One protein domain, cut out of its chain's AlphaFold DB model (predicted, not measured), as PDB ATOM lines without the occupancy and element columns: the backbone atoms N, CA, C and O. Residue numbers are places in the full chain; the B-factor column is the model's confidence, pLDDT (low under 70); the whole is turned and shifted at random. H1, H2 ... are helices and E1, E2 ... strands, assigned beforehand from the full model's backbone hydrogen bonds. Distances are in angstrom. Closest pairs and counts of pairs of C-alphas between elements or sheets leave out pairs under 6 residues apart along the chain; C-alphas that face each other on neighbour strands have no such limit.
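What this domain is: This is residues 2 to 172 and 266 to 286 of the 294 residues of an uncharacterized protein of Coemansia reversa (strain ATCC 12441 / NRRL 1564) (UniProt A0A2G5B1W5). Regular structure is little: a strongly twisted five-strand sheet and the small sheet E2 E5 form a sandwich, with H2 on the large sheet's other face. The printed 192 residues include E1 E2 E3 E4 H1 E5 E6 E7 H2, under half in named elements, mostly strand. Mixed E1 E7 E6 E3 E4 and antiparallel E2 E5 make a compact whole, radius of gyration of the C-alphas 16.7 A, spans 46 by 45 by 34 A.

Where its parts are: E1, residues 9 to 12, begins at C-alpha (23.679, 18.481, 32.190). Next come E2, 16 to 20; E3, 40 to 46; E4, 57 to 62; H1, 72 to 78; E5, 82 to 86; E6, 94 to 104, 31.7 A; E7, 115 to 126, 33.7 A; H2, 275 to 279, ending at (11.413, 10.381, 39.613).

How they stand to each other: E6 and E7 form a hairpin, N 98 and O 121 2.9 A apart. The closest C-alphas of E4 and E5, Phe 60 and Val 85, are 6.4 A apart. H1 and H2 are on opposite faces. In H1 every O i to N i+4 pair is within hydrogen-bond range, in H2 0 of 1, with 1 of 2 O i to N i+3.

The domain as a whole: Residues 173 to 265 are not printed, a 40.0 A gap between C-alphas. E2 to E3 is a long link. Residues 2 to 6, 27 and 266 to 286 have pLDDT under 70.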
ATOM      1  N   SER A   2       8.472  32.484  37.791       28.77
ATOM      2  CA  SER A   2       9.898  32.149  37.775       28.77
ATOM      3  C   SER A   2       9.964  30.639  37.621       28.77
ATOM      4  O   SER A   2       9.731  29.874  38.553       28.77
ATOM      5  N   SER A   3      10.036  30.235  36.356       34.44
ATOM      6  CA  SER A   3      10.418  28.894  35.959       34.44
ATOM      7  C   SER A   3      11.933  28.928  35.988       34.44
ATOM      8  O   SER A   3      12.527  29.388  35.017       34.44
ATOM      9  N   THR A   4      12.548  28.504  37.090       35.69
ATOM     10  CA  THR A   4      13.960  28.126  37.048       35.69
ATOM     11  C   THR A   4      14.058  27.068  35.959       35.69
ATOM     12  O   THR A   4      13.410  26.019  36.056       35.69
ATOM     13  N   SER A   5      14.730  27.401  34.857       38.97
ATOM     14  CA  SER A   5      15.123  26.418  33.856       38.97
ATOM     15  C   SER A   5      15.737  25.257  34.628       38.97
ATOM     16  O   SER A   5      16.615  25.479  35.451       38.97
ATOM     17  N   ALA A   6      15.207  24.043  34.473       56.31
ATOM     18  CA  ALA A   6      15.921  22.893  34.999       56.31
ATOM     19  C   ALA A   6      17.223  22.838  34.206       56.31
ATOM     20  O   ALA A   6      17.176  22.656  32.988       56.31
ATOM     21  N   ASP A   7      18.349  23.094  34.858       76.12
ATOM     22  CA  ASP A   7      19.623  23.064  34.169       76.12
ATOM     23  C   ASP A   7      19.841  21.638  33.646       76.12
ATOM     24  O   ASP A   7      19.641  20.636  34.331       76.12
ATOM     25  N   ILE A   8      20.142  21.509  32.358       87.25
ATOM     26  CA  ILE A   8      20.318  20.197  31.737       87.25
ATOM     27  C   ILE A   8      21.809  19.942  31.603       87.25
ATOM     28  O   ILE A   8      22.527  20.684  30.933       87.25
ATOM     29  N   CYS A   9      22.273  18.847  32.200       90.12
ATOM     30  CA  CYS A   9      23.679  18.481  32.190       90.12
ATOM     31  C   CYS A   9      24.077  17.878  30.835       90.12
ATOM     32  O   CYS A   9      23.572  16.820  30.455       90.12
ATOM     33  N   ASN A  10      24.988  18.503  30.086       94.62
ATOM     34  CA  ASN A  10      25.435  17.964  28.797       94.62
ATOM     35  C   ASN A  10      26.453  16.832  29.000       94.62
ATOM     36  O   ASN A  10      27.497  17.037  29.613       94.62
ATOM     37  N   VAL A  11      26.185  15.654  28.434       96.00
ATOM     38  CA  VAL A  11      27.068  14.480  28.517       96.00
ATOM     39  C   VAL A  11      27.244  13.822  27.150       96.00
ATOM     40  O   VAL A  11      26.409  13.962  26.246       96.00
ATOM     41  N   LYS A  12      28.343  13.085  26.979       97.69
ATOM     42  CA  LYS A  12      28.584  12.296  25.767       97.69
ATOM     43  C   LYS A  12      28.167  10.849  25.994       97.69
ATOM     44  O   LYS A  12      28.428  10.273  27.048       97.69
ATOM     45  N   ALA A  13      27.550  10.237  24.992       97.88
ATOM     46  CA  ALA A  13      27.369   8.795  24.995       97.88
ATOM     47  C   ALA A  13      28.744   8.103  25.098       97.88
ATOM     48  O   ALA A  13      29.726   8.553  24.505       97.88
ATOM     49  N   GLY A  14      28.839   7.045  25.902       97.12
ATOM     50  CA  GLY A  14      30.089   6.330  26.173       97.12
ATOM     51  C   GLY A  14      31.019   6.988  27.199       97.12
ATOM     52  O   GLY A  14      32.020   6.375  27.559       97.12
ATOM     53  N   SER A  15      30.730   8.204  27.685       97.19
ATOM     54  CA  SER A  15      31.546   8.826  28.739       97.19
ATOM     55  C   SER A  15      31.193   8.296  30.126       97.19
ATOM     56  O   SER A  15      30.039   7.947  30.388       97.19
ATOM     57  N   ASN A  16      32.177   8.305  31.025       96.44
ATOM     58  CA  ASN A  16      31.932   8.135  32.451       96.44
ATOM     59  C   ASN A  16      31.451   9.456  33.052       96.44
ATOM     60  O   ASN A  16      32.056  10.503  32.824       96.44
ATOM     61  N   ILE A  17      30.391   9.374  33.842       94.88
ATOM     62  CA  ILE A  17      29.899  10.433  34.717       94.88
ATOM     63  C   ILE A  17      30.085  10.005  36.171       94.88
ATOM     64  O   ILE A  17      30.295   8.823  36.454       94.88
ATOM     65  N   VAL A  18      29.996  10.967  37.082       94.12
ATOM     66  CA  VAL A  18      29.950  10.711  38.521       94.12
ATOM     67  C   VAL A  18      28.556  11.065  39.015       94.12
ATOM     68  O   VAL A  18      28.068  12.163  38.749       94.12
ATOM     69  N   VAL A  19      27.911  10.118  39.689       92.50
ATOM     70  CA  VAL A  19      26.706  10.354  40.483       92.50
ATOM     71  C   VAL A  19      27.164  10.482  41.927       92.50
ATOM     72  O   VAL A  19      27.765   9.552  42.454       92.50
ATOM     73  N   GLU A  20      26.924  11.639  42.528       91.00
ATOM     74  CA  GLU A  20      27.374  11.965  43.879       91.00
ATOM     75  C   GLU A  20      26.181  11.948  44.838       91.00
ATOM     76  O   GLU A  20      25.131  12.527  44.540       91.00
ATOM     77  N   PHE A  21      26.333  11.231  45.947       89.62
ATOM     78  CA  PHE A  21      25.380  11.148  47.044       89.62
ATOM     79  C   PHE A  21      25.931  11.922  48.236       89.62
ATOM     80  O   PHE A  21      27.107  11.796  48.580       89.62
ATOM     81  N   HIS A  22      25.047  12.695  48.850       86.69
ATOM     82  CA  HIS A  22      25.288  13.451  50.064       86.69
ATOM     83  C   HIS A  22      24.187  13.065  51.053       86.69
ATOM     84  O   HIS A  22      23.036  12.864  50.637       86.69
ATOM     85  N   GLU A  23      24.548  12.933  52.325       84.06
ATOM     86  CA  GLU A  23      23.607  12.625  53.402       84.06
ATOM     87  C   GLU A  23      22.648  13.801  53.603       84.06
ATOM     88  O   GLU A  23      21.426  13.639  53.661       84.06
ATOM     89  N   GLU A  24      23.212  15.005  53.558       81.00
ATOM     90  CA  GLU A  24      22.489  16.251  53.696       81.00
ATOM     91  C   GLU A  24      22.322  16.982  52.363       81.00
ATOM     92  O   GLU A  24      22.933  16.672  51.340       81.00
ATOM     93  N   ALA A  25      21.476  18.013  52.365       73.94
ATOM     94  CA  ALA A  25      21.299  18.902  51.212       73.94
ATOM     95  C   ALA A  25      22.470  19.893  51.017       73.94
ATOM     96  O   ALA A  25      22.308  20.930  50.361       73.94
ATOM     97  N   ASP A  26      23.625  19.592  51.605       75.00
ATOM     98  CA  ASP A  26      24.872  20.324  51.456       75.00
ATOM     99  C   ASP A  26      25.793  19.633  50.435       75.00
ATOM    100  O   ASP A  26      25.370  18.793  49.639       75.00
ATOM    101  N   ARG A  27      27.042  20.090  50.367       69.94
ATOM    102  CA  ARG A  27      28.080  19.506  49.508       69.94
ATOM    103  C   ARG A  27      29.296  19.041  50.304       69.94
ATOM    104  O   ARG A  27      30.322  18.739  49.702       69.94
ATOM    105  N   GLU A  28      29.170  19.046  51.623       77.56
ATOM    106  CA  GLU A  28      30.252  18.769  52.565       77.56
ATOM    107  C   GLU A  28      30.078  17.376  53.175       77.56
ATOM    108  O   GLU A  28      31.049  16.631  53.305       77.56
ATOM    109  N   SER A  29      28.831  16.989  53.471       78.81
ATOM    110  CA  SER A  29      28.461  15.613  53.792       78.81
ATOM    111  C   SER A  29      28.728  14.698  52.598       78.81
ATOM    112  O   SER A  29      28.723  15.127  51.444       78.81
ATOM    113  N   VAL A  30      28.981  13.417  52.846       83.12
ATOM    114  CA  VAL A  30      29.287  12.440  51.798       83.12
ATOM    115  C   VAL A  30      28.511  11.161  52.048       83.12
ATOM    116  O   VAL A  30      28.376  10.737  53.188       83.12
ATOM    117  N   GLY A  31      28.040  10.526  50.979       84.38
ATOM    118  CA  GLY A  31      27.437   9.199  51.066       84.38
ATOM    119  C   GLY A  31      26.113   9.182  51.830       84.38
ATOM    120  O   GLY A  31      25.227   9.995  51.567       84.38
ATOM    121  N   ILE A  32      25.966   8.176  52.686       86.25
ATOM    122  CA  ILE A  32      24.827   7.916  53.573       86.25
ATOM    123  C   ILE A  32      25.364   7.161  54.796       86.25
ATOM    124  O   ILE A  32      26.369   6.469  54.673       86.25
ATOM    125  N   ASP A  33      24.695   7.249  55.946       88.75
ATOM    126  CA  ASP A  33      25.095   6.513  57.150       88.75
ATOM    127  C   ASP A  33      25.342   5.008  56.886       88.75
ATOM    128  O   ASP A  33      24.537   4.321  56.243       88.75
ATOM    129  N   ASP A  34      26.444   4.489  57.439       89.81
ATOM    130  CA  ASP A  34      26.978   3.145  57.182       89.81
ATOM    131  C   ASP A  34      25.993   2.009  57.522       89.81
ATOM    132  O   ASP A  34      26.064   0.915  56.947       89.81
ATOM    133  N   SER A  35      25.028   2.251  58.419       91.31
ATOM    134  CA  SER A  35      23.989   1.272  58.758       91.31
ATOM    135  C   SER A  35      23.031   0.990  57.594       91.31
ATOM    136  O   SER A  35      22.404  -0.070  57.551       91.31
ATOM    137  N   HIS A  36      22.971   1.862  56.583       94.31
ATOM    138  CA  HIS A  36      22.075   1.749  55.428       94.31
ATOM    139  C   HIS A  36      22.570   0.772  54.352       94.31
ATOM    140  O   HIS A  36      22.285   0.957  53.166       94.31
ATOM    141  N   LYS A  37      23.274  -0.301  54.746       97.56
ATOM    142  CA  LYS A  37      23.818  -1.322  53.836       97.56
ATOM    143  C   LYS A  37      22.793  -1.743  52.785       97.56
ATOM    144  O   LYS A  37      21.639  -2.052  53.090       97.56
ATOM    145  N   GLY A  38      23.237  -1.784  51.532       97.81
ATOM    146  CA  GLY A  38      22.359  -2.069  50.409       97.81
ATOM    147  C   GLY A  38      22.985  -1.797  49.044       97.81
ATOM    148  O   GLY A  38      24.156  -1.405  48.953       97.81
ATOM    149  N   PRO A  39      22.250  -2.077  47.954       98.31
ATOM    150  CA  PRO A  39      22.718  -1.797  46.608       98.31
ATOM    151  C   PRO A  39      22.554  -0.322  46.220       98.31
ATOM    152  O   PRO A  39      21.625   0.351  46.665       98.31
ATOM    153  N   CYS A  40      23.384   0.120  45.273       98.06
ATOM    154  CA  CYS A  40      23.136   1.333  44.498       98.06
ATOM    155  C   CYS A  40      22.794   0.983  43.054       98.06
ATOM    156  O   CYS A  40      23.380   0.081  42.448       98.06
ATOM    157  N   LEU A  41      21.862   1.734  42.485       98.12
ATOM    158  CA  LEU A  41      21.286   1.521  41.169       98.12
ATOM    159  C   LEU A  41      21.251   2.847  40.417       98.12
ATOM    160  O   LEU A  41      20.900   3.878  40.991       98.12
ATOM    161  N   VAL A  42      21.550   2.823  39.117       97.88
ATOM    162  CA  VAL A  42      21.320   3.991  38.256       97.88
ATOM    163  C   VAL A  42      20.516   3.592  37.033       97.88
ATOM    164  O   VAL A  42      20.853   2.645  36.318       97.88
ATOM    165  N   TYR A  43      19.441   4.337  36.793       97.94
ATOM    166  CA  TYR A  43      18.529   4.162  35.673       97.94
ATOM    167  C   TYR A  43      18.507   5.398  34.783       97.94
ATOM    168  O   TYR A  43      18.772   6.512  35.226       97.94
ATOM    169  N   MET A  44      18.109   5.205  33.532       97.75
ATOM    170  CA  MET A  44      17.796   6.286  32.608       97.75
ATOM    171  C   MET A  44      16.391   6.118  32.030       97.75
ATOM    172  O   MET A  44      15.918   4.995  31.846       97.75
ATOM    173  N   ALA A  45      15.738   7.236  31.719       97.38
ATOM    174  CA  ALA A  45      14.482   7.292  30.972       97.38
ATOM    175  C   ALA A  45      14.449   8.546  30.081       97.38
ATOM    176  O   ALA A  45      15.037   9.561  30.454       97.38
ATOM    177  N   PRO A  46      13.778   8.533  28.916       96.31
ATOM    178  CA  PRO A  46      13.569   9.747  28.125       96.31
ATOM    179  C   PRO A  46      12.870  10.840  28.948       96.31
ATOM    180  O   PRO A  46      11.895  10.551  29.642       96.31
ATOM    181  N   LEU A  47      13.341  12.088  28.883       94.75
ATOM    182  CA  LEU A  47      12.789  13.184  29.695       94.75
ATOM    183  C   LEU A  47      11.301  13.443  29.400       94.75
ATOM    184  O   LEU A  47      10.523  13.693  30.314       94.75
ATOM    185  N   ASP A  48      10.889  13.312  28.137       94.19
ATOM    186  CA  ASP A  48       9.503  13.499  27.684       94.19
ATOM    187  C   ASP A  48       8.518  12.462  28.252       94.19
ATOM    188  O   ASP A  48       7.313  12.716  28.309       94.19
ATOM    189  N   SER A  49       9.022  11.319  28.730       93.88
ATOM    190  CA  SER A  49       8.216  10.325  29.440       93.88
ATOM    191  C   SER A  49       7.782  10.779  30.831       93.88
ATOM    192  O   SER A  49       6.867  10.184  31.402       93.88
ATOM    193  N   ASN A  50       8.434  11.802  31.400       91.75
ATOM    194  CA  ASN A  50       8.260  12.225  32.790       91.75
ATOM    195  C   ASN A  50       8.432  11.074  33.802       91.75
ATOM    196  O   ASN A  50       7.785  11.067  34.847       91.75
ATOM    197  N   GLY A  51       9.236  10.060  33.458       92.44
ATOM    198  CA  GLY A  51       9.443   8.870  34.285       92.44
ATOM    199  C   GLY A  51       8.255   7.900  34.322       92.44
ATOM    200  O   GLY A  51       8.283   6.930  35.079       92.44
ATOM    201  N   ALA A  52       7.208   8.128  33.524       92.56
ATOM    202  CA  ALA A  52       5.986   7.336  33.558       92.56
ATOM    203  C   ALA A  52       6.007   6.159  32.569       92.56
ATOM    204  O   ALA A  52       6.437   6.269  31.420       92.56
ATOM    205  N   GLY A  53       5.436   5.029  32.994       93.25
ATOM    206  CA  GLY A  53       5.330   3.826  32.171       93.25
ATOM    207  C   GLY A  53       6.629   3.020  32.115       93.25
ATOM    208  O   GLY A  53       7.507   3.163  32.957       93.25
ATOM    209  N   LYS A  54       6.735   2.111  31.138       95.44
ATOM    210  CA  LYS A  54       7.851   1.157  31.019       95.44
ATOM    211  C   LYS A  54       9.071   1.772  30.325       95.44
ATOM    212  O   LYS A  54       9.418   1.377  29.212       95.44
ATOM    213  N   VAL A  55       9.666   2.773  30.964       95.19
ATOM    214  CA  VAL A  55      10.674   3.659  30.356       95.19
ATOM    215  C   VAL A  55      12.045   3.589  31.014       95.19
ATOM    216  O   VAL A  55      13.024   3.992  30.393       95.19
ATOM    217  N   TRP A  56      12.136   3.044  32.227       96.62
ATOM    218  CA  TRP A  56      13.378   3.008  32.991       96.62
ATOM    219  C   TRP A  56      14.242   1.821  32.592       96.62
ATOM    220  O   TRP A  56      13.846   0.671  32.777       96.62
ATOM    221  N   PHE A  57      15.437   2.077  32.076       97.31
ATOM    222  CA  PHE A  57      16.442   1.048  31.827       97.31
ATOM    223  C   PHE A  57      17.639   1.264  32.749       97.31
ATOM    224  O   PHE A  57      18.105   2.387  32.932       97.31
ATOM    225  N   LYS A  58      18.112   0.181  33.365       97.81
ATOM    226  CA  LYS A  58      19.230   0.200  34.308       97.81
ATOM    227  C   LYS A  58      20.548   0.322  33.547       97.81
ATOM    228  O   LYS A  58      20.754  -0.426  32.595       97.81
ATOM    229  N   ILE A  59      21.430   1.223  33.960       97.81
ATOM    230  CA  ILE A  59      22.769   1.405  33.372       97.81
ATOM    231  C   ILE A  59      23.898   1.068  34.350       97.81
ATOM    232  O   ILE A  59      25.029   0.856  33.925       97.81
ATOM    233  N   PHE A  60      23.585   0.987  35.643       98.12
ATOM    234  CA  PHE A  60      24.522   0.635  36.700       98.12
ATOM    235  C   PHE A  60      23.802  -0.129  37.807       98.12
ATOM    236  O   PHE A  60      22.659   0.191  38.147       98.12
ATOM    237  N   GLU A  61      24.495  -1.103  38.384       97.81
ATOM    238  CA  GLU A  61      24.170  -1.668  39.687       97.81
ATOM    239  C   GLU A  61      25.439  -2.088  40.414       97.81
ATOM    240  O   GLU A  61      26.387  -2.577  39.800       97.81
ATOM    241  N   GLN A  62      25.409  -1.949  41.730       98.00
ATOM    242  CA  GLN A  62      26.382  -2.533  42.632       98.00
ATOM    243  C   GLN A  62      25.637  -3.017  43.874       98.00
ATOM    244  O   GLN A  62      24.864  -2.265  44.457       98.00
ATOM    245  N   GLY A  63      25.831  -4.282  44.244       97.19
ATOM    246  CA  GLY A  63      25.214  -4.913  45.415       97.19
ATOM    247  C   GLY A  63      26.269  -5.371  46.417       97.19
ATOM    248  O   GLY A  63      27.268  -4.688  46.615       97.19
ATOM    249  N   TYR A  64      26.058  -6.543  47.016       98.19
ATOM    250  CA  TYR A  64      27.030  -7.173  47.910       98.19
ATOM    251  C   TYR A  64      28.141  -7.902  47.137       98.19
ATOM    252  O   TYR A  64      27.866  -8.791  46.323       98.19
ATOM    253  N   ASP A  65      29.398  -7.574  47.429       97.25
ATOM    254  CA  ASP A  65      30.583  -8.297  46.975       97.25
ATOM    255  C   ASP A  65      31.057  -9.272  48.061       97.25
ATOM    256  O   ASP A  65      31.689  -8.894  49.046       97.25
ATOM    257  N   ALA A  66      30.803 -10.563  47.846       96.12
ATOM    258  CA  ALA A  66      31.179 -11.624  48.778       96.12
ATOM    259  C   ALA A  66      32.699 -11.780  48.980       96.12
ATOM    260  O   ALA A  66      33.123 -12.353  49.982       96.12
ATOM    261  N   SER A  67      33.525 -11.299  48.042       96.88
ATOM    262  CA  SER A  67      34.985 -11.413  48.139       96.88
ATOM    263  C   SER A  67      35.586 -10.391  49.103       96.88
ATOM    264  O   SER A  67      36.526 -10.706  49.831       96.88
ATOM    265  N   THR A  68      35.014  -9.189  49.136       96.31
ATOM    266  CA  THR A  68      35.436  -8.084  50.005       96.31
ATOM    267  C   THR A  68      34.529  -7.912  51.220       96.31
ATOM    268  O   THR A  68      34.904  -7.214  52.157       96.31
ATOM    269  N   LYS A  69      33.370  -8.583  51.225       95.56
ATOM    270  CA  LYS A  69      32.273  -8.432  52.191       95.56
ATOM    271  C   LYS A  69      31.717  -7.007  52.261       95.56
ATOM    272  O   LYS A  69      31.253  -6.592  53.317       95.56
ATOM    273  N   LYS A  70      31.750  -6.286  51.140       96.44
ATOM    274  CA  LYS A  70      31.298  -4.896  51.034       96.44
ATOM    275  C   LYS A  70      30.004  -4.776  50.243       96.44
ATOM    276  O   LYS A  70      29.791  -5.485  49.260       96.44
ATOM    277  N   TRP A  71      29.162  -3.850  50.662       98.06
ATOM    278  CA  TRP A  71      28.013  -3.329  49.938       98.06
ATOM    279  C   TRP A  71      28.412  -2.142  49.061       98.06
ATOM    280  O   TRP A  71      29.557  -1.684  49.058       98.06
ATOM    281  N   CYS A  72      27.446  -1.625  48.302       97.12
ATOM    282  CA  CYS A  72      27.664  -0.385  47.574       97.12
ATOM    283  C   CYS A  72      27.918   0.797  48.520       97.12
ATOM    284  O   CYS A  72      28.765   1.626  48.208       97.12
ATOM    285  N   ILE A  73      27.251   0.832  49.679       95.31
ATOM    286  CA  ILE A  73      27.430   1.891  50.687       95.31
ATOM    287  C   ILE A  73      28.882   1.985  51.154       95.31
ATOM    288  O   ILE A  73      29.471   3.050  51.050       95.31
ATOM    289  N   ASP A  74      29.525   0.853  51.465       95.12
ATOM    290  CA  ASP A  74      30.955   0.845  51.817       95.12
ATOM    291  C   ASP A  74      31.827   1.469  50.711       95.12
ATOM    292  O   ASP A  74      32.824   2.134  50.969       95.12
ATOM    293  N   THR A  75      31.458   1.250  49.445       92.25
ATOM    294  CA  THR A  75      32.181   1.824  48.301       92.25
ATOM    295  C   THR A  75      31.874   3.307  48.111       92.25
ATOM    296  O   THR A  75      32.749   4.043  47.663       92.25
ATOM    297  N   LEU A  76      30.653   3.754  48.412       91.94
ATOM    298  CA  LEU A  76      30.295   5.170  48.411       91.94
ATOM    299  C   LEU A  76      31.134   5.919  49.438       91.94
ATOM    300  O   LEU A  76      31.774   6.900  49.072       91.94
ATOM    301  N   ASP A  77      31.202   5.421  50.668       90.06
ATOM    302  CA  ASP A  77      31.919   6.078  51.760       90.06
ATOM    303  C   ASP A  77      33.419   6.167  51.459       90.06
ATOM    304  O   ASP A  77      34.026   7.237  51.548       90.06
ATOM    305  N   GLU A  78      34.007   5.080  50.949       92.44
ATOM    306  CA  GLU A  78      35.404   5.053  50.493       92.44
ATOM    307  C   GLU A  78      35.689   6.026  49.342       92.44
ATOM    308  O   GLU A  78      36.812   6.518  49.205       92.44
ATOM    309  N   ASN A  79      34.680   6.323  48.520       92.75
ATOM    310  CA  ASN A  79      34.779   7.236  47.384       92.75
ATOM    311  C   ASN A  79      34.100   8.587  47.639       92.75
ATOM    312  O   ASN A  79      33.782   9.288  46.680       92.75
ATOM    313  N   LYS A  80      33.894   8.983  48.904       91.00
ATOM    314  CA  LYS A  80      33.309  10.287  49.265       91.00
ATOM    315  C   LYS A  80      31.948  10.540  48.600       91.00
ATOM    316  O   LYS A  80      31.712  11.600  48.031       91.00
ATOM    317  N   GLY A  81      31.076   9.537  48.611       90.62
ATOM    318  CA  GLY A  81      29.736   9.604  48.031       90.62
ATOM    319  C   GLY A  81      29.678   9.426  46.510       90.62
ATOM    320  O   GLY A  81      28.610   9.584  45.923       90.62
ATOM    321  N   GLN A  82      30.784   9.098  45.837       92.81
ATOM    322  CA  GLN A  82      30.852   9.114  44.371       92.81
ATOM    323  C   GLN A  82      30.711   7.725  43.737       92.81
ATOM    324  O   GLN A  82      31.500   6.816  43.990       92.81
ATOM    325  N   LEU A  83      29.761   7.591  42.805       92.94
ATOM    326  CA  LEU A  83      29.621   6.438  41.910       92.94
ATOM    327  C   LEU A  83      29.990   6.813  40.483       92.94
ATOM    328  O   LEU A  83      29.353   7.662  39.855       92.94
ATOM    329  N   GLN A  84      30.977   6.118  39.927       95.62
ATOM    330  CA  GLN A  84      31.313   6.256  38.518       95.62
ATOM    331  C   GLN A  84      30.383   5.394  37.654       95.62
ATOM    332  O   GLN A  84      30.313   4.177  37.811       95.62
ATOM    333  N   VAL A  85      29.703   6.023  36.696       96.31
ATOM    334  CA  VAL A  85      28.707   5.377  35.832       96.31
ATOM    335  C   VAL A  85      28.992   5.694  34.372       96.31
ATOM    336  O   VAL A  85      29.226   6.844  34.012       96.31
ATOM    337  N   THR A  86      28.943   4.692  33.496       97.75
ATOM    338  CA  THR A  86      29.120   4.895  32.052       97.75
ATOM    339  C   THR A  86      27.777   5.155  31.371       97.75
ATOM    340  O   THR A  86      26.862   4.335  31.452       97.75
ATOM    341  N   ILE A  87      27.666   6.264  30.635       98.12
ATOM    342  CA  ILE A  87      26.517   6.507  29.754       98.12
ATOM    343  C   ILE A  87      26.600   5.533  28.572       98.12
ATOM    344  O   ILE A  87      27.639   5.493  27.909       98.12
ATOM    345  N   PRO A  88      25.546   4.766  28.247       97.44
ATOM    346  CA  PRO A  88      25.618   3.830  27.133       97.44
ATOM    347  C   PRO A  88      25.949   4.524  25.803       97.44
ATOM    348  O   PRO A  88      25.446   5.604  25.511       97.44
ATOM    349  N   ALA A  89      26.809   3.912  24.989       97.56
ATOM    350  CA  ALA A  89      27.352   4.557  23.789       97.56
ATOM    351  C   ALA A  89      26.399   4.555  22.578       97.56
ATOM    352  O   ALA A  89      26.588   5.334  21.652       97.56
ATOM    353  N   ASP A  90      25.394   3.676  22.550       96.69
ATOM    354  CA  ASP A  90      24.534   3.453  21.380       96.69
ATOM    355  C   ASP A  90      23.109   4.005  21.523       96.69
ATOM    356  O   ASP A  90      22.316   3.917  20.579       96.69
ATOM    357  N   ILE A  91      22.781   4.588  22.679       97.06
ATOM    358  CA  ILE A  91      21.467   5.192  22.902       97.06
ATOM    359  C   ILE A  91      21.289   6.423  22.025       97.06
ATOM    360  O   ILE A  91      22.249   7.116  21.693       97.06
ATOM    361  N   LYS A  92      20.046   6.683  21.642       97.12
ATOM    362  CA  LYS A  92      19.676   7.845  20.841       97.12
ATOM    363  C   LYS A  92      20.068   9.149  21.544       97.12
ATOM    364  O   LYS A  92      19.817   9.308  22.736       97.12
ATOM    365  N   ASP A  93      20.580  10.116  20.795       98.38
ATOM    366  CA  ASP A  93      20.753  11.485  21.292       98.38
ATOM    367  C   ASP A  93      19.424  12.072  21.794       98.38
ATOM    368  O   ASP A  93      18.356  11.852  21.205       98.38
ATOM    369  N   GLY A  94      19.480  12.845  22.877       97.38
ATOM    370  CA  GLY A  94      18.287  13.443  23.466       97.38
ATOM    371  C   GLY A  94      18.441  13.821  24.931       97.38
ATOM    372  O   GLY A  94      19.510  13.703  25.524       97.38
ATOM    373  N   THR A  95      17.346  14.299  25.511       97.00
ATOM    374  CA  THR A  95      17.246  14.618  26.935       97.00
ATOM    375  C   THR A  95      16.700  13.427  27.712       97.00
ATOM    376  O   THR A  95      15.692  12.835  27.317       97.00
ATOM    377  N   TYR A  96      17.334  13.111  28.834       96.88
ATOM    378  CA  TYR A  96      17.022  11.973  29.689       96.88
ATOM    379  C   TYR A  96      16.897  12.412  31.149       96.88
ATOM    380  O   TYR A  96      17.572  13.339  31.591       96.88
ATOM    381  N   LEU A  97      16.062  11.700  31.895       96.56
ATOM    382  CA  LEU A  97      16.156  11.596  33.345       96.56
ATOM    383  C   LEU A  97      17.204  10.529  33.672       96.56
ATOM    384  O   LEU A  97      17.136   9.423  33.135       96.56
ATOM    385  N   LEU A  98      18.139  10.848  34.558       96.81
ATOM    386  CA  LEU A  98      19.067   9.906  35.179       96.81
ATOM    387  C   LEU A  98      18.659   9.759  36.644       96.81
ATOM    388  O   LEU A  98      18.706  10.745  37.365       96.81
ATOM    389  N   ARG A  99      18.244   8.566  37.070       96.38
ATOM    390  CA  ARG A  99      17.767   8.276  38.429       96.38
ATOM    391  C   ARG A  99      18.813   7.465  39.183       96.38
ATOM    392  O   ARG A  99      19.018   6.305  38.830       96.38
ATOM    393  N   GLY A 100      19.444   8.059  40.191       95.81
ATOM    394  CA  GLY A 100      20.259   7.345  41.176       95.81
ATOM    395  C   GLY A 100      19.377   6.861  42.324       95.81
ATOM    396  O   GLY A 100      18.493   7.594  42.758       95.81
ATOM    397  N   GLU A 101      19.572   5.627  42.775       95.94
ATOM    398  CA  GLU A 101      18.805   5.017  43.861       95.94
ATOM    399  C   GLU A 101      19.700   4.169  44.759       95.94
ATOM    400  O   GLU A 101      20.427   3.308  44.270       95.94
ATOM    401  N   ILE A 102      19.579   4.377  46.065       95.88
ATOM    402  CA  ILE A 102      20.052   3.460  47.103       95.88
ATOM    403  C   ILE A 102      18.833   2.739  47.682       95.88
ATOM    404  O   ILE A 102      17.790   3.360  47.899       95.88
ATOM    405  N   LEU A 103      18.956   1.432  47.923       96.12
ATOM    406  CA  LEU A 103      17.966   0.659  48.676       96.12
ATOM    407  C   LEU A 103      18.586   0.236  50.009       96.12
ATOM    408  O   LEU A 103      19.376  -0.699  50.024       96.12
ATOM    409  N   ALA A 104      18.249   0.902  51.111       96.50
ATOM    410  CA  ALA A 104      18.760   0.527  52.423       96.50
ATOM    411  C   ALA A 104      18.000  -0.685  52.968       96.50
ATOM    412  O   ALA A 104      16.766  -0.738  52.929       96.50
ATOM    413  N   LEU A 105      18.750  -1.679  53.449       97.56
ATOM    414  CA  LEU A 105      18.214  -2.993  53.806       97.56
ATOM    415  C   LEU A 105      18.139  -3.242  55.319       97.56
ATOM    416  O   LEU A 105      17.762  -4.341  55.718       97.56
ATOM    417  N   HIS A 106      18.471  -2.258  56.162       95.94
ATOM    418  CA  HIS A 106      18.558  -2.432  57.620       95.94
ATOM    419  C   HIS A 106      17.244  -2.927  58.259       95.94
ATOM    420  O   HIS A 106      17.279  -3.649  59.251       95.94
ATOM    421  N   ALA A 107      16.091  -2.615  57.654       95.88
ATOM    422  CA  ALA A 107      14.769  -3.096  58.069       95.88
ATOM    423  C   ALA A 107      14.095  -4.030  57.034       95.88
ATOM    424  O   ALA A 107      12.913  -4.353  57.142       95.88
ATOM    425  N   ALA A 108      14.828  -4.518  56.026       95.94
ATOM    426  CA  ALA A 108      14.271  -5.302  54.916       95.94
ATOM    427  C   ALA A 108      13.868  -6.747  55.275       95.94
ATOM    428  O   ALA A 108      13.325  -7.472  54.432       95.94
ATOM    429  N   SER A 109      14.104  -7.167  56.521       95.69
ATOM    430  CA  SER A 109      13.593  -8.421  57.081       95.69
ATOM    431  C   SER A 109      12.086  -8.370  57.359       95.69
ATOM    432  O   SER A 109      11.468  -9.424  57.529       95.69
ATOM    433  N   ASP A 110      11.489  -7.175  57.318       94.62
ATOM    434  CA  ASP A 110      10.050  -6.945  57.322       94.62
ATOM    435  C   ASP A 110       9.537  -6.600  55.919       94.62
ATOM    436  O   ASP A 110      10.149  -5.864  55.139       94.62
ATOM    437  N   ILE A 111       8.348  -7.110  55.580       90.38
ATOM    438  CA  ILE A 111       7.703  -6.781  54.305       90.38
ATOM    439  C   ILE A 111       7.428  -5.277  54.262       90.38
ATOM    440  O   ILE A 111       6.572  -4.766  54.983       90.38
ATOM    441  N   GLY A 112       8.109  -4.594  53.342       88.06
ATOM    442  CA  GLY A 112       7.985  -3.152  53.161       88.06
ATOM    443  C   GLY A 112       8.983  -2.309  53.952       88.06
ATOM    444  O   GLY A 112       8.880  -1.094  53.853       88.06
ATOM    445  N   GLY A 113       9.930  -2.922  54.669       91.69
ATOM    446  CA  GLY A 113      10.958  -2.209  55.436       91.69
ATOM    447  C   GLY A 113      12.190  -1.765  54.637       91.69
ATOM    448  O   GLY A 113      13.100  -1.190  55.213       91.69
ATOM    449  N   VAL A 114      12.253  -2.009  53.321       94.56
ATOM    450  CA  VAL A 114      13.289  -1.392  52.470       94.56
ATOM    451  C   VAL A 114      13.024   0.095  52.331       94.56
ATOM    452  O   VAL A 114      11.947   0.492  51.877       94.56
ATOM    453  N   GLU A 115      14.047   0.895  52.600       93.38
ATOM    454  CA  GLU A 115      14.022   2.331  52.352       93.38
ATOM    455  C   GLU A 115      14.684   2.649  51.009       93.38
ATOM    456  O   GLU A 115      15.751   2.135  50.679       93.38
ATOM    457  N   SER A 116      14.032   3.481  50.197       91.88
ATOM    458  CA  SER A 116      14.492   3.849  48.854       91.88
ATOM    459  C   SER A 116      14.882   5.325  48.829       91.88
ATOM    460  O   SER A 116      14.020   6.204  48.895       91.88
ATOM    461  N   PHE A 117      16.181   5.597  48.687       91.12
ATOM    462  CA  PHE A 117      16.734   6.941  48.517       91.12
ATOM    463  C   PHE A 117      16.986   7.185  47.033       91.12
ATOM    464  O   PHE A 117      18.051   6.861  46.504       91.12
ATOM    465  N   ALA A 118      15.978   7.715  46.340       90.44
ATOM    466  CA  ALA A 118      16.030   7.940  44.902       90.44
ATOM    467  C   ALA A 118      15.933   9.423  44.538       90.44
ATOM    468  O   ALA A 118      15.007  10.117  44.953       90.44
ATOM    469  N   ASN A 119      16.842   9.877  43.678       88.25
ATOM    470  CA  ASN A 119      16.850  11.223  43.107       88.25
ATOM    471  C   ASN A 119      17.108  11.152  41.602       88.25
ATOM    472  O   ASN A 119      17.701  10.189  41.111       88.25
ATOM    473  N   CYS A 120      16.679  12.171  40.856       89.69
ATOM    474  CA  CYS A 120      16.935  12.245  39.418       89.69
ATOM    475  C   CYS A 120      17.604  13.539  39.027       89.69
ATOM    476  O   CYS A 120      17.376  14.559  39.654       89.69
ATOM    477  N   VAL A 121      18.342  13.508  37.926       90.88
ATOM    478  CA  VAL A 121      18.894  14.686  37.257       90.88
ATOM    479  C   VAL A 121      18.510  14.683  35.787       90.88
ATOM    480  O   VAL A 121      18.284  13.625  35.196       90.88
ATOM    481  N   GLN A 122      18.421  15.869  35.186       93.75
ATOM    482  CA  GLN A 122      18.211  15.995  33.748       93.75
ATOM    483  C   GLN A 122      19.558  16.059  33.040       93.75
ATOM    484  O   GLN A 122      20.409  16.889  33.362       93.75
ATOM    485  N   ILE A 123      19.742  15.195  32.047       95.31
ATOM    486  CA  ILE A 123      20.948  15.164  31.224       95.31
ATOM    487  C   ILE A 123      20.587  15.252  29.743       95.31
ATOM    488  O   ILE A 123      19.544  14.762  29.311       95.31
ATOM    489  N   LYS A 124      21.463  15.846  28.938       96.81
ATOM    490  CA  LYS A 124      21.391  15.839  27.478       96.81
ATOM    491  C   LYS A 124      22.535  15.000  26.940       96.81
ATOM    492  O   LYS A 124      23.694  15.394  27.026       96.81
ATOM    493  N   VAL A 125      22.190  13.849  26.380       98.00
ATOM    494  CA  VAL A 125      23.131  12.920  25.755       98.00
ATOM    495  C   VAL A 125      23.335  13.315  24.298       98.00
ATOM    496  O   VAL A 125      22.371  13.575  23.571       98.00
ATOM    497  N   SER A 126      24.598  13.342  23.878       98.19
ATOM    498  CA  SER A 126      25.016  13.594  22.497       98.19
ATOM    499  C   SER A 126      26.071  12.591  22.030       98.19
ATOM    500  O   SER A 126      26.814  12.040  22.847       98.19
ATOM    501  N   GLY A 127      26.172  12.391  20.713       97.62
ATOM    502  CA  GLY A 127      27.192  11.523  20.115       97.62
ATOM    503  C   GLY A 127      26.934  10.030  20.318       97.62
ATOM    504  O   GLY A 127      27.878   9.244  20.285       97.62
ATOM    505  N   GLY A 128      25.680   9.657  20.567       94.94
ATOM    506  CA  GLY A 128      25.227   8.284  20.690       94.94
ATOM    507  C   GLY A 128      24.826   7.656  19.358       94.94
ATOM    508  O   GLY A 128      25.280   8.041  18.278       94.94
ATOM    509  N   GLY A 129      23.970   6.643  19.448       94.44
ATOM    510  CA  GLY A 129      23.468   5.880  18.313       94.44
ATOM    511  C   GLY A 129      22.004   6.181  18.006       94.44
ATOM    512  O   GLY A 129      21.545   7.321  18.010       94.44
ATOM    513  N   SER A 130      21.252   5.128  17.696       94.88
ATOM    514  CA  SER A 130      19.812   5.206  17.415       94.88
ATOM    515  C   SER A 130      18.985   4.276  18.300       94.88
ATOM    516  O   SER A 130      17.764   4.206  18.144       94.88
ATOM    517  N   THR A 131      19.630   3.570  19.236       94.88
ATOM    518  CA  THR A 131      18.957   2.604  20.097       94.88
ATOM    519  C   THR A 131      18.033   3.329  21.070       94.88
ATOM    520  O   THR A 131      18.407   4.315  21.703       94.88
ATOM    521  N   VAL A 132      16.812   2.814  21.207       93.06
ATOM    522  CA  VAL A 132      15.861   3.219  22.245       93.06
ATOM    523  C   VAL A 132      15.688   2.018  23.175       93.06
ATOM    524  O   VAL A 132      14.972   1.080  22.809       93.06
ATOM    525  N   PRO A 133      16.372   1.989  24.334       93.44
ATOM    526  CA  PRO A 133      16.277   0.870  25.259       93.44
ATOM    527  C   PRO A 133      14.843   0.655  25.743       93.44
ATOM    528  O   PRO A 133      14.127   1.604  26.069       93.44
ATOM    529  N   LYS A 134      14.420  -0.608  25.824       90.19
ATOM    530  CA  LYS A 134      13.182  -0.969  26.526       90.19
ATOM    531  C   LYS A 134      13.430  -0.947  28.029       90.19
ATOM    532  O   LYS A 134      14.464  -1.440  28.478       90.19
ATOM    533  N   GLY A 135      12.469  -0.418  28.779       93.31
ATOM    534  CA  GLY A 135      12.565  -0.288  30.226       93.31
ATOM    535  C   GLY A 135      11.464  -1.006  31.003       93.31
ATOM    536  O   GLY A 135      10.597  -1.689  30.451       93.31
ATOM    537  N   VAL A 136      11.501  -0.801  32.313       95.06
ATOM    538  CA  VAL A 136      10.489  -1.189  33.299       95.06
ATOM    539  C   VAL A 136       9.758   0.049  33.818       95.06
ATOM    540  O   VAL A 136      10.154   1.181  33.537       95.06
ATOM    541  N   ALA A 137       8.655  -0.161  34.534       94.94
ATOM    542  CA  ALA A 137       7.960   0.915  35.230       94.94
ATOM    543  C   ALA A 137       8.480   1.030  36.661       94.94
ATOM    544  O   ALA A 137       8.613   0.018  37.340       94.94
ATOM    545  N   ILE A 138       8.752   2.250  37.109       93.06
ATOM    546  CA  ILE A 138       9.039   2.575  38.506       93.06
ATOM    547  C   ILE A 138       7.993   3.644  38.864       93.06
ATOM    548  O   ILE A 138       8.022   4.707  38.240       93.06
ATOM    549  N   PRO A 139       6.983   3.324  39.701       89.38
ATOM    550  CA  PRO A 139       6.815   2.087  40.474       89.38
ATOM    551  C   PRO A 139       6.378   0.877  39.618       89.38
ATOM    552  O   PRO A 139       5.808   1.027  38.536       89.38
ATOM    553  N   GLY A 140       6.628  -0.338  40.128       88.31
ATOM    554  CA  GLY A 140       6.222  -1.618  39.515       88.31
ATOM    555  C   GLY A 140       7.365  -2.573  39.142       88.31
ATOM    556  O   GLY A 140       7.105  -3.743  38.869       88.31
ATOM    557  N   ALA A 141       8.612  -2.097  39.144       91.31
ATOM    558  CA  ALA A 141       9.806  -2.898  38.864       91.31
ATOM    559  C   ALA A 141      10.194  -3.825  40.022       91.31
ATOM    560  O   ALA A 141      10.838  -4.841  39.779       91.31
ATOM    561  N   TYR A 142       9.806  -3.464  41.247       92.25
ATOM    562  CA  TYR A 142      10.105  -4.190  42.477       92.25
ATOM    563  C   TYR A 142       8.813  -4.723  43.089       92.25
ATOM    564  O   TYR A 142       7.802  -4.012  43.148       92.25
ATOM    565  N   LYS A 143       8.844  -5.966  43.559       90.94
ATOM    566  CA  LYS A 143       7.780  -6.577  44.354       90.94
ATOM    567  C   LYS A 143       8.241  -6.711  45.795       90.94
ATOM    568  O   LYS A 143       9.410  -6.959  46.067       90.94
ATOM    569  N   ALA A 144       7.279  -6.646  46.708       90.12
ATOM    570  CA  ALA A 144       7.530  -6.734  48.143       90.12
ATOM    571  C   ALA A 144       8.242  -8.018  48.586       90.12
ATOM    572  O   ALA A 144       8.857  -8.030  49.640       90.12
ATOM    573  N   ASN A 145       8.134  -9.088  47.799       90.75
ATOM    574  CA  ASN A 145       8.730 -10.388  48.072       90.75
ATOM    575  C   ASN A 145       9.879 -10.743  47.117       90.75
ATOM    576  O   ASN A 145      10.280 -11.907  47.077       90.75
ATOM    577  N   ASP A 146      10.378  -9.792  46.320       93.75
ATOM    578  CA  ASP A 146      11.592 -10.035  45.543       93.75
ATOM    579  C   ASP A 146      12.753 -10.300  46.523       93.75
ATOM    580  O   ASP A 146      12.861  -9.587  47.519       93.75
ATOM    581  N   PRO A 147      13.653 -11.270  46.272       95.06
ATOM    582  CA  PRO A 147      14.714 -11.637  47.220       95.06
ATOM    583  C   PRO A 147      15.693 -10.509  47.574       95.06
ATOM    584  O   PRO A 147      16.380 -10.590  48.584       95.06
ATOM    585  N   GLY A 148      15.789  -9.480  46.725       94.94
ATOM    586  CA  GLY A 148      16.566  -8.268  46.999       94.94
ATOM    587  C   GLY A 148      15.805  -7.186  47.766       94.94
ATOM    588  O   GLY A 148      16.420  -6.234  48.232       94.94
ATOM    589  N   ILE A 149      14.480  -7.311  47.865       96.62
ATOM    590  CA  ILE A 149      13.585  -6.379  48.565       96.62
ATOM    591  C   ILE A 149      13.178  -6.941  49.930       96.62
ATOM    592  O   ILE A 149      13.084  -6.201  50.894       96.62
ATOM    593  N   PHE A 150      12.944  -8.246  50.031       95.56
ATOM    594  CA  PHE A 150      12.747  -8.933  51.301       95.56
ATOM    595  C   PHE A 150      14.026  -9.691  51.643       95.56
ATOM    596  O   PHE A 150      14.242 -10.808  51.164       95.56
ATOM    597  N   PHE A 151      14.896  -9.043  52.410       96.62
ATOM    598  CA  PHE A 151      16.253  -9.500  52.671       96.62
ATOM    599  C   PHE A 151      16.634  -9.243  54.127       96.62
ATOM    600  O   PHE A 151      16.406  -8.161  54.650       96.62
ATOM    601  N   ASP A 152      17.226 -10.239  54.778       96.81
ATOM    602  CA  ASP A 152      17.585 -10.168  56.193       96.81
ATOM    603  C   ASP A 152      19.109 -10.100  56.341       96.81
ATOM    604  O   ASP A 152      19.790 -11.115  56.168       96.81
ATOM    605  N   LEU A 153      19.625  -8.899  56.626       95.56
ATOM    606  CA  LEU A 153      21.054  -8.636  56.833       95.56
ATOM    607  C   LEU A 153      21.626  -9.358  58.062       95.56
ATOM    608  O   LEU A 153      22.826  -9.616  58.101       95.56
ATOM    609  N   GLU A 154      20.786  -9.712  59.036       94.56
ATOM    610  CA  GLU A 154      21.211 -10.336  60.296       94.56
ATOM    611  C   GLU A 154      21.356 -11.861  60.179       94.56
ATOM    612  O   GLU A 154      21.863 -12.531  61.082       94.56
ATOM    613  N   LYS A 155      20.893 -12.448  59.068       95.88
ATOM    614  CA  LYS A 155      21.062 -13.875  58.778       95.88
ATOM    615  C   LYS A 155      22.347 -14.138  58.002       95.88
ATOM    616  O   LYS A 155      22.870 -13.289  57.299       95.88
ATOM    617  N   GLU A 156      22.816 -15.380  58.060       94.75
ATOM    618  CA  GLU A 156      23.919 -15.836  57.214       94.75
ATOM    619  C   GLU A 156      23.522 -15.797  55.727       94.75
ATOM    620  O   GLU A 156      22.576 -16.471  55.304       94.75
ATOM    621  N   PHE A 157      24.282 -15.056  54.920       95.94
ATOM    622  CA  PHE A 157      24.162 -15.023  53.464       95.94
ATOM    623  C   PHE A 157      25.544 -15.007  52.805       95.94
ATOM    624  O   PHE A 157      26.522 -14.500  53.346       95.94
ATOM    625  N   SER A 158      25.629 -15.562  51.596       95.44
ATOM    626  CA  SER A 158      26.850 -15.541  50.777       95.44
ATOM    627  C   SER A 158      26.708 -14.694  49.514       95.44
ATOM    628  O   SER A 158      27.668 -14.528  48.765       95.44
ATOM    629  N   SER A 159      25.499 -14.224  49.218       96.44
ATOM    630  CA  SER A 159      25.184 -13.453  48.023       96.44
ATOM    631  C   SER A 159      23.920 -12.628  48.232       96.44
ATOM    632  O   SER A 159      23.096 -12.928  49.094       96.44
ATOM    633  N   TYR A 160      23.767 -11.604  47.398       97.69
ATOM    634  CA  TYR A 160      22.593 -10.747  47.343       97.69
ATOM    635  C   TYR A 160      22.102 -10.657  45.896       97.69
ATOM    636  O   TYR A 160      22.907 -10.513  44.972       97.69
ATOM    637  N   ILE A 161      20.786 -10.752  45.692       97.50
ATOM    638  CA  ILE A 161      20.166 -10.613  44.370       97.50
ATOM    639  C   ILE A 161      19.674  -9.179  44.234       97.50
ATOM    640  O   ILE A 161      18.695  -8.794  44.863       97.50
ATOM    641  N   ILE A 162      20.332  -8.403  43.379       98.00
ATOM    642  CA  ILE A 162      19.943  -7.020  43.116       98.00
ATOM    643  C   ILE A 162      18.561  -6.992  42.430       98.00
ATOM    644  O   ILE A 162      18.375  -7.690  41.427       98.00
ATOM    645  N   PRO A 163      17.590  -6.203  42.926       96.06
ATOM    646  CA  PRO A 163      16.246  -6.161  42.362       96.06
ATOM    647  C   PRO A 163      16.177  -5.391  41.030       96.06
ATOM    648  O   PRO A 163      17.070  -4.623  40.653       96.06
ATOM    649  N   GLY A 164      15.069  -5.579  40.311       94.06
ATOM    650  CA  GLY A 164      14.794  -4.910  39.038       94.06
ATOM    651  C   GLY A 164      15.385  -5.609  37.807       94.06
ATOM    652  O   GLY A 164      15.834  -6.753  37.886       94.06
ATOM    653  N   PRO A 165      15.366  -4.945  36.635       93.88
ATOM    654  CA  PRO A 165      15.870  -5.530  35.396       93.88
ATOM    655  C   PRO A 165      17.395  -5.679  35.440       93.88
ATOM    656  O   PRO A 165      18.070  -4.999  36.211       93.88
ATOM    657  N   LYS A 166      17.959  -6.508  34.558       94.31
ATOM    658  CA  LYS A 166      19.414  -6.562  34.330       94.31
ATOM    659  C   LYS A 166      19.952  -5.206  33.845       94.31
ATOM    660  O   LYS A 166      19.192  -4.396  33.316       94.31
ATOM    661  N   ILE A 167      21.258  -4.961  33.960       95.06
ATOM    662  CA  ILE A 167      21.892  -3.799  33.312       95.06
ATOM    663  C   ILE A 167      21.706  -3.869  31.784       95.06
ATOM    664  O   ILE A 167      21.906  -4.914  31.159       95.06
ATOM    665  N   TYR A 168      21.356  -2.737  31.177       95.12
ATOM    666  CA  TYR A 168      21.340  -2.536  29.734       95.12
ATOM    667  C   TYR A 168      22.736  -2.742  29.131       95.12
ATOM    668  O   TYR A 168      23.713  -2.132  29.562       95.12
ATOM    669  N   LYS A 169      22.821  -3.554  28.074       92.12
ATOM    670  CA  LYS A 169      24.060  -3.788  27.324       92.12
ATOM    671  C   LYS A 169      23.980  -3.132  25.951       92.12
ATOM    672  O   LYS A 169      23.012  -3.344  25.221       92.12
ATOM    673  N   VAL A 170      25.028  -2.399  25.581       90.56
ATOM    674  CA  VAL A 170      25.198  -1.811  24.240       90.56
ATOM    675  C   VAL A 170      24.956  -2.874  23.162       90.56
ATOM    676  O   VAL A 170      25.440  -4.002  23.272       90.56
ATOM    677  N   GLY A 171      24.183  -2.528  22.131       84.50
ATOM    678  CA  GLY A 171      23.785  -3.446  21.062       84.50
ATOM    679  C   GLY A 171      22.564  -4.317  21.380       84.50
ATOM    680  O   GLY A 171      22.152  -5.104  20.529       84.50
ATOM    681  N   SER A 172      21.956  -4.178  22.565       78.44
ATOM    682  CA  SER A 172      20.735  -4.903  22.943       78.44
ATOM    683  C   SER A 172      19.513  -3.974  22.890       78.44
ATOM    684  O   SER A 172      19.271  -3.233  23.837       78.44
ATOM    685  N   TYR A 266       9.491  20.534  50.919       24.52
ATOM    686  CA  TYR A 266       8.236  20.094  51.530       24.52
ATOM    687  C   TYR A 266       7.145  21.100  51.142       24.52
ATOM    688  O   TYR A 266       7.188  22.255  51.552       24.52
ATOM    689  N   THR A 267       6.168  20.700  50.325       27.94
ATOM    690  CA  THR A 267       4.963  21.518  50.111       27.94
ATOM    691  C   THR A 267       3.738  20.730  50.534       27.94
ATOM    692  O   THR A 267       3.337  19.752  49.905       27.94
ATOM    693  N   SER A 268       3.132  21.166  51.637       29.06
ATOM    694  CA  SER A 268       1.804  20.730  52.029       29.06
ATOM    695  C   SER A 268       0.782  21.298  51.029       29.06
ATOM    696  O   SER A 268       0.678  22.499  50.810       29.06
ATOM    697  N   HIS A 269       0.061  20.399  50.358       30.73
ATOM    698  CA  HIS A 269      -1.243  20.602  49.712       30.73
ATOM    699  C   HIS A 269      -1.526  21.941  48.986       30.73
ATOM    700  O   HIS A 269      -2.135  22.846  49.548       30.73
ATOM    701  N   ARG A 270      -1.297  21.968  47.665       32.56
ATOM    702  CA  ARG A 270      -2.304  22.190  46.590       32.56
ATOM    703  C   ARG A 270      -1.609  22.631  45.297       32.56
ATOM    704  O   ARG A 270      -1.264  23.790  45.112       32.56
ATOM    705  N   GLY A 271      -1.530  21.703  44.345       33.19
ATOM    706  CA  GLY A 271      -1.698  22.029  42.930       33.19
ATOM    707  C   GLY A 271      -0.558  22.752  42.215       33.19
ATOM    708  O   GLY A 271      -0.864  23.640  41.431       33.19
ATOM    709  N   LYS A 272       0.706  22.343  42.391       30.72
ATOM    710  CA  LYS A 272       1.763  22.448  41.359       30.72
ATOM    711  C   LYS A 272       2.740  21.281  41.532       30.72
ATOM    712  O   LYS A 272       3.316  21.120  42.598       30.72
ATOM    713  N   ARG A 273       2.872  20.459  40.492       30.64
ATOM    714  CA  ARG A 273       3.703  19.249  40.467       30.64
ATOM    715  C   ARG A 273       5.186  19.624  40.505       30.64
ATOM    716  O   ARG A 273       5.664  20.281  39.581       30.64
ATOM    717  N   GLY A 274       5.873  19.290  41.598       29.61
ATOM    718  CA  GLY A 274       7.299  19.558  41.803       29.61
ATOM    719  C   GLY A 274       8.194  18.492  41.166       29.61
ATOM    720  O   GLY A 274       7.747  17.385  40.891       29.61
ATOM    721  N   PHE A 275       9.472  18.819  40.952       37.22
ATOM    722  CA  PHE A 275      10.490  17.956  40.330       37.22
ATOM    723  C   PHE A 275      10.592  16.541  40.957       37.22
ATOM    724  O   PHE A 275      10.826  15.568  40.247       37.22
ATOM    725  N   SER A 276      10.305  16.412  42.257       41.53
ATOM    726  CA  SER A 276      10.220  15.133  42.987       41.53
ATOM    727  C   SER A 276       9.217  14.130  42.380       41.53
ATOM    728  O   SER A 276       9.461  12.925  42.422       41.53
ATOM    729  N   GLU A 277       8.138  14.586  41.730       44.06
ATOM    730  CA  GLU A 277       7.164  13.687  41.088       44.06
ATOM    731  C   GLU A 277       7.670  13.060  39.776       44.06
ATOM    732  O   GLU A 277       7.117  12.054  39.333       44.06
ATOM    733  N   TYR A 278       8.729  13.596  39.156       50.12
ATOM    734  CA  TYR A 278       9.261  13.087  37.880       50.12
ATOM    735  C   TYR A 278      10.210  11.886  38.052       50.12
ATOM    736  O   TYR A 278      10.656  11.305  37.064       50.12
ATOM    737  N   CYS A 279      10.492  11.476  39.294       62.66
ATOM    738  CA  CYS A 279      11.413  10.381  39.613       62.66
ATOM    739  C   CYS A 279      10.791   8.988  39.732       62.66
ATOM    740  O   CYS A 279      11.466   8.049  40.159       62.66
ATOM    741  N   GLY A 280       9.515   8.836  39.372       51.94
ATOM    742  CA  GLY A 280       8.829   7.544  39.462       51.94
ATOM    743  C   GLY A 280       8.518   7.089  40.894       51.94
ATOM    744  O   GLY A 280       8.152   5.937  41.085       51.94
ATOM    745  N   GLY A 281       8.628   7.976  41.891       51.44
ATOM    746  CA  GLY A 281       8.405   7.657  43.307       51.44
ATOM    747  C   GLY A 281       9.431   6.671  43.893       51.44
ATOM    748  O   GLY A 281      10.074   5.898  43.182       51.44
ATOM    749  N   GLY A 282       9.611   6.712  45.214       46.12
ATOM    750  CA  GLY A 282      10.301   5.645  45.942       46.12
ATOM    751  C   GLY A 282       9.415   4.402  46.042       46.12
ATOM    752  O   GLY A 282       8.185   4.486  45.938       46.12
ATOM    753  N   TYR A 283      10.021   3.233  46.244       41.97
ATOM    754  CA  TYR A 283       9.258   2.076  46.702       41.97
ATOM    755  C   TYR A 283       8.787   2.351  48.136       41.97
ATOM    756  O   TYR A 283       9.603   2.422  49.046       41.97
ATOM    757  N   HIS A 284       7.480   2.519  48.337       42.94
ATOM    758  CA  HIS A 284       6.877   2.542  49.667       42.94
ATOM    759  C   HIS A 284       6.153   1.216  49.879       42.94
ATOM    760  O   HIS A 284       5.156   0.925  49.207       42.94
ATOM    761  N   GLY A 285       6.671   0.396  50.796       34.56
ATOM    762  CA  GLY A 285       5.940  -0.749  51.319       34.56
ATOM    763  C   GLY A 285       4.579  -0.285  51.828       34.56
ATOM    764  O   GLY A 285       4.471   0.734  52.504       34.56
ATOM    765  N   ASN A 286       3.516  -0.984  51.445       31.69
ATOM    766  CA  ASN A 286       2.147  -0.585  51.744       31.69
ATOM    767  C   ASN A 286       1.806  -0.875  53.217       31.69
ATOM    768  O   ASN A 286       1.017  -1.770  53.492       31.69
TER     769      ASN A 286